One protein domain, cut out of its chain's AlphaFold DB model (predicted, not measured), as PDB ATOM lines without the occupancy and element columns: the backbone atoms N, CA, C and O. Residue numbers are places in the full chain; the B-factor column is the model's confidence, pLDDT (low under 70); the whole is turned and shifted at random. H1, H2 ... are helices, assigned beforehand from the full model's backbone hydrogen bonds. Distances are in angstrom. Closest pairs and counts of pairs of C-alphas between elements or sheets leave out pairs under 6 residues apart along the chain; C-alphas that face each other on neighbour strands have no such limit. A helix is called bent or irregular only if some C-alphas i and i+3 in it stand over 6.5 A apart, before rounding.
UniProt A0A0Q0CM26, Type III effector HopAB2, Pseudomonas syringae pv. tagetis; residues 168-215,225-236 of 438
ATOM      1  N   ASP A 168     -27.761 -36.041 -33.166       82.69
ATOM      2  CA  ASP A 168     -28.204 -35.454 -34.434       82.69
ATOM      3  C   ASP A 168     -27.011 -35.244 -35.397       82.69
ATOM      4  O   ASP A 168     -27.131 -35.500 -36.596       82.69
ATOM      5  N   THR A 169     -25.831 -34.881 -34.877       85.56
ATOM      6  CA  THR A 169     -24.586 -34.778 -35.666       85.56
ATOM      7  C   THR A 169     -24.118 -36.150 -36.157       85.56
ATOM      8  O   THR A 169     -23.804 -36.316 -37.336       85.56
ATOM      9  N   ALA A 170     -24.128 -37.160 -35.284       86.81
ATOM     10  CA  ALA A 170     -23.765 -38.526 -35.649       86.81
ATOM     11  C   ALA A 170     -24.691 -39.096 -36.734       86.81
ATOM     12  O   ALA A 170     -24.215 -39.728 -37.673       86.81
ATOM     13  N   LEU A 171     -26.003 -38.830 -36.671       88.00
ATOM     14  CA  LEU A 171     -26.943 -39.252 -37.717       88.00
ATOM     15  C   LEU A 171     -26.642 -38.623 -39.078       88.00
ATOM     16  O   LEU A 171     -26.754 -39.308 -40.094       88.00
ATOM     17  N   GLN A 172     -26.240 -37.350 -39.112       86.44
ATOM     18  CA  GLN A 172     -25.857 -36.685 -40.359       86.44
ATOM     19  C   GLN A 172     -24.605 -37.317 -40.977       86.44
ATOM     20  O   GLN A 172     -24.575 -37.560 -42.184       86.44
ATOM     21  N   GLU A 173     -23.602 -37.648 -40.165       85.00
ATOM     22  CA  GLU A 173     -22.388 -38.322 -40.636       85.00
ATOM     23  C   GLU A 173     -22.663 -39.763 -41.092       85.00
ATOM     24  O   GLU A 173     -22.219 -40.172 -42.165       85.00
ATOM     25  N   LEU A 174     -23.494 -40.513 -40.363       87.25
ATOM     26  CA  LEU A 174     -23.940 -41.850 -40.776       87.25
ATOM     27  C   LEU A 174     -24.742 -41.803 -42.092       87.25
ATOM     28  O   LEU A 174     -24.629 -42.708 -42.921       87.25
ATOM     29  N   ALA A 175     -25.518 -40.738 -42.320       86.25
ATOM     30  CA  ALA A 175     -26.243 -40.528 -43.574       86.25
ATOM     31  C   ALA A 175     -25.279 -40.263 -44.735       86.25
ATOM     32  O   ALA A 175     -25.437 -40.840 -45.811       86.25
ATOM     33  N   ARG A 176     -24.246 -39.440 -44.502       85.81
ATOM     34  CA  ARG A 176     -23.178 -39.154 -45.477       85.81
ATOM     35  C   ARG A 176     -22.373 -40.397 -45.846       85.81
ATOM     36  O   ARG A 176     -21.968 -40.533 -46.994       85.81
ATOM     37  N   GLN A 177     -22.204 -41.328 -44.910       84.56
ATOM     38  CA  GLN A 177     -21.573 -42.630 -45.145       84.56
ATOM     39  C   GLN A 177     -22.467 -43.623 -45.917       84.56
ATOM     40  O   GLN A 177     -22.049 -44.751 -46.178       84.56
ATOM     41  N   GLY A 178     -23.691 -43.233 -46.295       83.50
ATOM     42  CA  GLY A 178     -24.603 -44.059 -47.092       83.50
ATOM     43  C   GLY A 178     -25.321 -45.152 -46.297       83.50
ATOM     44  O   GLY A 178     -25.789 -46.136 -46.875       83.50
ATOM     45  N   ILE A 179     -25.416 -45.018 -44.972       87.88
ATOM     46  CA  ILE A 179     -26.056 -46.025 -44.119       87.88
ATOM     47  C   ILE A 179     -27.572 -45.919 -44.226       87.88
ATOM     48  O   ILE A 179     -28.164 -44.850 -44.081       87.88
ATOM     49  N   ASN A 180     -28.229 -47.062 -44.421       87.25
ATOM     50  CA  ASN A 180     -29.684 -47.124 -44.430       87.25
ATOM     51  C   ASN A 180     -30.244 -46.893 -43.013       87.25
ATOM     52  O   ASN A 180     -30.150 -47.766 -42.144       87.25
ATOM     53  N   MET A 181     -30.864 -45.729 -42.812       84.12
ATOM     54  CA  MET A 181     -31.405 -45.282 -41.523       84.12
ATOM     55  C   MET A 181     -32.527 -46.168 -40.990       84.12
ATOM     56  O   MET A 181     -32.631 -46.370 -39.784       84.12
ATOM     57  N   GLU A 182     -33.340 -46.764 -41.864       83.19
ATOM     58  CA  GLU A 182     -34.380 -47.704 -41.443       83.19
ATOM     59  C   GLU A 182     -33.792 -49.034 -40.971       83.19
ATOM     60  O   GLU A 182     -34.257 -49.625 -39.997       83.19
ATOM     61  N   ARG A 183     -32.740 -49.508 -41.646       84.81
ATOM     62  CA  ARG A 183     -32.028 -50.719 -41.228       84.81
ATOM     63  C   ARG A 183     -31.312 -50.478 -39.897       84.81
ATOM     64  O   ARG A 183     -31.342 -51.351 -39.033       84.81
ATOM     65  N   LEU A 184     -30.727 -49.291 -39.717       85.44
ATOM     66  CA  LEU A 184     -30.098 -48.868 -38.466       85.44
ATOM     67  C   LEU A 184     -31.120 -48.784 -37.318       85.44
ATOM     68  O   LEU A 184     -30.842 -49.289 -36.232       85.44
ATOM     69  N   SER A 185     -32.327 -48.256 -37.566       84.50
ATOM     70  CA  SER A 185     -33.419 -48.203 -36.576       84.50
ATOM     71  C   SER A 185     -33.813 -49.586 -36.068       84.50
ATOM     72  O   SER A 185     -33.894 -49.825 -34.863       84.50
ATOM     73  N   ALA A 186     -33.995 -50.531 -36.992       81.69
ATOM     74  CA  ALA A 186     -34.405 -51.886 -36.664       81.69
ATOM     75  C   ALA A 186     -33.324 -52.626 -35.864       81.69
ATOM     76  O   ALA A 186     -33.640 -53.395 -34.953       81.69
ATOM     77  N   VAL A 187     -32.052 -52.399 -36.194       85.06
ATOM     78  CA  VAL A 187     -30.907 -52.993 -35.497       85.06
ATOM     79  C   VAL A 187     -30.747 -52.407 -34.096       85.06
ATOM     80  O   VAL A 187     -30.647 -53.175 -33.139       85.06
ATOM     81  N   LEU A 188     -30.792 -51.080 -33.952       83.75
ATOM     82  CA  LEU A 188     -30.684 -50.409 -32.654       83.75
ATOM     83  C   LEU A 188     -31.854 -50.763 -31.734       83.75
ATOM     84  O   LEU A 188     -31.631 -51.092 -30.571       83.75
ATOM     85  N   GLY A 189     -33.084 -50.805 -32.254       80.12
ATOM     86  CA  GLY A 189     -34.251 -51.239 -31.484       80.12
ATOM     87  C   GLY A 189     -34.106 -52.670 -30.953       80.12
ATOM     88  O   GLY A 189     -34.399 -52.936 -29.789       80.12
ATOM     89  N   ARG A 190     -33.585 -53.597 -31.770       81.88
ATOM     90  CA  ARG A 190     -33.321 -54.989 -31.350       81.88
ATOM     91  C   ARG A 190     -32.157 -55.103 -30.363       81.88
ATOM     92  O   ARG A 190     -32.201 -55.970 -29.489       81.88
ATOM     93  N   HIS A 191     -31.137 -54.260 -30.497       81.31
ATOM     94  CA  HIS A 191     -30.009 -54.206 -29.569       81.31
ATOM     95  C   HIS A 191     -30.442 -53.670 -28.197       81.31
ATOM     96  O   HIS A 191     -30.148 -54.290 -27.182       81.31
ATOM     97  N   LEU A 192     -31.218 -52.583 -28.161       80.38
ATOM     98  CA  LEU A 192     -31.682 -51.961 -26.917       80.38
ATOM     99  C   LEU A 192     -32.714 -52.818 -26.171       80.38
ATOM    100  O   LEU A 192     -32.616 -52.963 -24.957       80.38
ATOM    101  N   MET A 193     -33.679 -53.417 -26.880       76.00
ATOM    102  CA  MET A 193     -34.728 -54.232 -26.245       76.00
ATOM    103  C   MET A 193     -34.282 -55.664 -25.929       76.00
ATOM    104  O   MET A 193     -34.728 -56.244 -24.946       76.00
ATOM    105  N   GLY A 194     -33.439 -56.260 -26.777       71.94
ATOM    106  CA  GLY A 194     -33.119 -57.691 -26.720       71.94
ATOM    107  C   GLY A 194     -31.635 -58.018 -26.595       71.94
ATOM    108  O   GLY A 194     -31.282 -59.186 -26.743       71.94
ATOM    109  N   ARG A 195     -30.762 -57.015 -26.403       73.38
ATOM    110  CA  ARG A 195     -29.291 -57.150 -26.334       73.38
ATOM    111  C   ARG A 195     -28.677 -57.948 -27.490       73.38
ATOM    112  O   ARG A 195     -27.615 -58.552 -27.351       73.38
ATOM    113  N   ARG A 196     -29.330 -57.959 -28.659       79.19
ATOM    114  CA  ARG A 196     -28.798 -58.634 -29.851       79.19
ATOM    115  C   ARG A 196     -27.570 -57.888 -30.370       79.19
ATOM    116  O   ARG A 196     -27.626 -56.664 -30.426       79.19
ATOM    117  N   PRO A 197     -26.494 -58.573 -30.785       79.62
ATOM    118  CA  PRO A 197     -25.291 -57.904 -31.266       79.62
ATOM    119  C   PRO A 197     -25.583 -57.059 -32.512       79.62
ATOM    120  O   PRO A 197     -26.332 -57.478 -33.400       79.62
ATOM    121  N   ILE A 198     -24.987 -55.867 -32.568       84.50
ATOM    122  CA  ILE A 198     -25.046 -54.995 -33.743       84.50
ATOM    123  C   ILE A 198     -24.189 -55.631 -34.854       84.50
ATOM    124  O   ILE A 198     -23.048 -56.016 -34.586       84.50
ATOM    125  N   PRO A 199     -24.701 -55.759 -36.094       86.25
ATOM    126  CA  PRO A 199     -23.923 -56.216 -37.239       86.25
ATOM    127  C   PRO A 199     -22.609 -55.431 -37.427       86.25
ATOM    128  O   PRO A 199     -22.582 -54.220 -37.193       86.25
ATOM    129  N   PRO A 200     -21.514 -56.084 -37.856       81.06
ATOM    130  CA  PRO A 200     -20.176 -55.486 -37.874       81.06
ATOM    131  C   PRO A 200     -20.037 -54.305 -38.847       81.06
ATOM    132  O   PRO A 200     -19.229 -53.413 -38.603       81.06
ATOM    133  N   ASP A 201     -20.828 -54.275 -39.924       83.12
ATOM    134  CA  ASP A 201     -20.940 -53.139 -40.848       83.12
ATOM    135  C   ASP A 201     -21.447 -51.885 -40.120       83.12
ATOM    136  O   ASP A 201     -20.842 -50.819 -40.216       83.12
ATOM    137  N   MET A 202     -22.503 -52.029 -39.319       83.38
ATOM    138  CA  MET A 202     -23.088 -50.929 -38.548       83.38
ATOM    139  C   MET A 202     -22.273 -50.575 -37.306       83.38
ATOM    140  O   MET A 202     -22.186 -49.406 -36.947       83.38
ATOM    141  N   ALA A 203     -21.638 -51.558 -36.669       85.06
ATOM    142  CA  ALA A 203     -20.783 -51.325 -35.510       85.06
ATOM    143  C   ALA A 203     -19.563 -50.458 -35.863       85.06
ATOM    144  O   ALA A 203     -19.247 -49.523 -35.131       85.06
ATOM    145  N   ARG A 204     -18.922 -50.712 -37.014       84.12
ATOM    146  CA  ARG A 204     -17.806 -49.889 -37.519       84.12
ATOM    147  C   ARG A 204     -18.245 -48.470 -37.856       84.12
ATOM    148  O   ARG A 204     -17.537 -47.516 -37.554       84.12
ATOM    149  N   ALA A 205     -19.421 -48.337 -38.454       84.88
ATOM    150  CA  ALA A 205     -20.015 -47.047 -38.758       84.88
ATOM    151  C   ALA A 205     -20.316 -46.233 -37.489       84.88
ATOM    152  O   ALA A 205     -19.935 -45.070 -37.404       84.88
ATOM    153  N   LEU A 206     -20.915 -46.854 -36.469       86.12
ATOM    154  CA  LEU A 206     -21.145 -46.213 -35.169       86.12
ATOM    155  C   LEU A 206     -19.825 -45.808 -34.494       86.12
ATOM    156  O   LEU A 206     -19.707 -44.682 -34.017       86.12
ATOM    157  N   GLN A 207     -18.797 -46.661 -34.547       86.50
ATOM    158  CA  GLN A 207     -17.466 -46.313 -34.039       86.50
ATOM    159  C   GLN A 207     -16.826 -45.149 -34.801       86.50
ATOM    160  O   GLN A 207     -16.168 -44.316 -34.185       86.50
ATOM    161  N   SER A 208     -17.043 -45.048 -36.117       83.69
ATOM    162  CA  SER A 208     -16.496 -43.952 -36.929       83.69
ATOM    163  C   SER A 208     -17.038 -42.575 -36.533       83.69
ATOM    164  O   SER A 208     -16.346 -41.576 -36.708       83.69
ATOM    165  N   VAL A 209     -18.243 -42.527 -35.955       85.06
ATOM    166  CA  VAL A 209     -18.872 -41.304 -35.427       85.06
ATOM    167  C   VAL A 209     -18.696 -41.154 -33.910       85.06
ATOM    168  O   VAL A 209     -19.355 -40.328 -33.289       85.06
ATOM    169  N   GLY A 210     -17.806 -41.949 -33.304       81.19
ATOM    170  CA  GLY A 210     -17.476 -41.875 -31.879       81.19
ATOM    171  C   GLY A 210     -18.499 -42.525 -30.943       81.19
ATOM    172  O   GLY A 210     -18.455 -42.273 -29.741       81.19
ATOM    173  N   ILE A 211     -19.411 -43.357 -31.457       83.56
ATOM    174  CA  ILE A 211     -20.432 -44.050 -30.660       83.56
ATOM    175  C   ILE A 211     -20.033 -45.512 -30.454       83.56
ATOM    176  O   ILE A 211     -19.908 -46.289 -31.403       83.56
ATOM    177  N   SER A 212     -19.894 -45.915 -29.192       81.31
ATOM    178  CA  SER A 212     -19.654 -47.313 -28.831       81.31
ATOM    179  C   SER A 212     -20.858 -48.192 -29.214       81.31
ATOM    180  O   SER A 212     -21.976 -47.911 -28.783       81.31
ATOM    181  N   PRO A 213     -20.669 -49.272 -29.998       76.69
ATOM    182  CA  PRO A 213     -21.748 -50.145 -30.472       76.69
ATOM    183  C   PRO A 213     -22.148 -51.227 -29.452       76.69
ATOM    184  O   PRO A 213     -22.914 -52.135 -29.777       76.69
ATOM    185  N   SER A 214     -21.608 -51.165 -28.234       73.56
ATOM    186  CA  SER A 214     -21.890 -52.078 -27.130       73.56
ATOM    187  C   SER A 214     -22.348 -51.297 -25.906       73.56
ATOM    188  O   SER A 214     -21.825 -50.225 -25.612       73.56
ATOM    189  N   ILE A 215     -23.305 -51.864 -25.177       66.44
ATOM    190  CA  ILE A 215     -23.749 -51.357 -23.881       66.44
ATOM    191  C   ILE A 215     -23.100 -52.236 -22.819       66.44
ATOM    192  O   ILE A 215     -23.489 -53.399 -22.669       66.44
ATOM    193  N   PRO A 225     -25.169 -43.140 -25.330       77.62
ATOM    194  CA  PRO A 225     -25.208 -42.499 -26.646       77.62
ATOM    195  C   PRO A 225     -26.084 -43.251 -27.662       77.62
ATOM    196  O   PRO A 225     -26.716 -42.617 -28.506       77.62
ATOM    197  N   LEU A 226     -26.216 -44.581 -27.551       82.88
ATOM    198  CA  LEU A 226     -27.099 -45.377 -28.414       82.88
ATOM    199  C   LEU A 226     -28.583 -45.095 -28.151       82.88
ATOM    200  O   LEU A 226     -29.397 -45.162 -29.074       82.88
ATOM    201  N   LEU A 227     -28.945 -44.755 -26.909       82.69
ATOM    202  CA  LEU A 227     -30.316 -44.386 -26.560       82.69
ATOM    203  C   LEU A 227     -30.678 -43.025 -27.167       82.69
ATOM    204  O   LEU A 227     -31.723 -42.901 -27.809       82.69
ATOM    205  N   ASN A 228     -29.790 -42.037 -27.031       83.56
ATOM    206  CA  ASN A 228     -29.958 -40.719 -27.650       83.56
ATOM    207  C   ASN A 228     -30.055 -40.835 -29.180       83.56
ATOM    208  O   ASN A 228     -30.943 -40.235 -29.789       83.56
ATOM    209  N   LEU A 229     -29.215 -41.681 -29.788       84.31
ATOM    210  CA  LEU A 229     -29.239 -41.962 -31.222       84.31
ATOM    211  C   LEU A 229     -30.561 -42.601 -31.669       84.31
ATOM    212  O   LEU A 229     -31.138 -42.174 -32.664       84.31
ATOM    213  N   ASN A 230     -31.084 -43.581 -30.927       84.88
ATOM    214  CA  ASN A 230     -32.354 -44.232 -31.260       84.88
ATOM    215  C   ASN A 230     -33.553 -43.270 -31.161       84.88
ATOM    216  O   ASN A 230     -34.458 -43.312 -31.998       84.88
ATOM    217  N   ILE A 231     -33.550 -42.368 -30.174       83.06
ATOM    218  CA  ILE A 231     -34.573 -41.320 -30.031       83.06
ATOM    219  C   ILE A 231     -34.483 -40.331 -31.197       83.06
ATOM    220  O   ILE A 231     -35.496 -40.019 -31.821       83.06
ATOM    221  N   ALA A 232     -33.280 -39.855 -31.519       83.81
ATOM    222  CA  ALA A 232     -33.044 -38.960 -32.648       83.81
ATOM    223  C   ALA A 232     -33.484 -39.586 -33.980       83.81
ATOM    224  O   ALA A 232     -34.206 -38.967 -34.759       83.81
ATOM    225  N   LEU A 233     -33.157 -40.858 -34.181       83.62
ATOM    226  CA  LEU A 233     -33.486 -41.592 -35.391       83.62
ATOM    227  C   LEU A 233     -34.997 -41.866 -35.503       83.62
ATOM    228  O   LEU A 233     -35.565 -41.739 -36.585       83.62
ATOM    229  N   SER A 234     -35.677 -42.142 -34.388       83.06
ATOM    230  CA  SER A 234     -37.143 -42.276 -34.349       83.06
ATOM    231  C   SER A 234     -37.861 -40.950 -34.634       83.06
ATOM    232  O   SER A 234     -38.895 -40.947 -35.298       83.06
ATOM    233  N   ARG A 235     -37.304 -39.809 -34.192       81.88
ATOM    234  CA  ARG A 235     -37.805 -38.471 -34.564       81.88
ATOM    235  C   ARG A 235     -37.639 -38.206 -36.061       81.88
ATOM    236  O   ARG A 235     -38.552 -37.671 -36.679       81.88
ATOM    237  N   MET A 236     -36.497 -38.592 -36.631       77.38
ATOM    238  CA  MET A 236     -36.185 -38.395 -38.049       77.38
ATOM    239  C   MET A 236     -37.057 -39.256 -38.972       77.38
ATOM    240  O   MET A 236     -37.513 -38.773 -40.002       77.38
TER     241      MET A 236
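What this domain is: This is residues 168 to 215 and 225 to 236 of the 438 residues of the protein "Type III effector HopAB2" of Pseudomonas syringae pv. tagetis (UniProt A0A0Q0CM26). Picture a small, compact cluster of four rather short helices set round a common middle, each at a wide angle to those it meets, with none side by side. The longest, H2, has H1 across the middle from it; H4 packs on both of them from one side, while H3 sits on the side opposite H4, near H1 and H2 but less firmly joined to them. After H3, residues 209 to 215 fold back without a named element as far as a cut. The printed part has 60 residues with four named helices, in the order H1, H2, H3, H4 along the chain, and no named strand; the class is all helix. The whole is compact, with a radius of gyration of the C-alphas of 10.1 A and spans of 28 by 23 by 18 A.

How they stand to each other: Begin at H2, residues 181 to 194, the longest helix, and look from it to H4, residues 225 to 236. These two touch, and their closest C-alphas are those of Leu 188 and Asn 230, 6.5 A apart. They run opposite ways at a steep tilt of 46 degrees, with their centres 10.1 A apart. Go on from H4 to H1, residues 168 to 176: these also touch, but on the side of H4 with residues 229 to 233 alone. Their closest C-alphas are those of Asp 168 and Ala 232, at 6.2 A, and their lines are only just about perpendicular, at 73 degrees. Now compare H1 with H2, which are close but not clearly touching; the closest C-alphas, those of Ala 175 and Met 181, are 7.3 A apart. Their tilt is steep, 53 degrees, and they run opposite ways. Then turn to H3, residues 200 to 208, which touches no helix but is near H1 and H2. It is close to H1 but not clearly touching it, with the C-alphas of Leu 174 and Ala 205 the closest at 6.8 A, at a steep tilt of 55 degrees, opposite ways. It is likewise close to H2 but not clearly touching it, with the C-alphas of Leu 184 and Met 202 the closest at 7.3 A, and the lines are about perpendicular at 82 degrees. H3 and H4 are apart. Look along the backbones of H1, H2, H3 and H4, and you will find every O i to N i+4 pair within hydrogen-bond range.

Where its parts are: Find C-alpha 181 at (-31.405, -45.282, -41.523); from there H2 runs 19.4 A to C-alpha 194 at (-33.119, -57.691, -26.720). Go back to C-alpha 168 at (-28.204, -35.454, -34.434), where H1 begins; it runs from Asp 168 to Arg 176, 12.7 A. H3 runs from Pro 200 to Ser 208, 12.1 A. H4 runs from Pro 225 to Met 236, 16.4 A, and ends at C-alpha 236, (-36.185, -38.395, -38.049). No helix is bent.

The domain as a whole: The two C-alphas farthest apart are those of Arg 176 and Gly 194, at 28.2 A, while the first and last printed C-alphas, of Asp 168 and Met 236, are 9.2 A apart. Residues 216 to 224 are not printed, and C-alphas 215 and 225 stand 9.4 A apart across this cut, which falls in the link from H3 to H4. Of the links that are printed whole, H1 to H2 with 4 residues and H2 to H3 with 5 are both tight. In the B-factor column the mean pLDDT of the printed part is 82.6, and residue 215, just before the cut, is the one printed residue under 70.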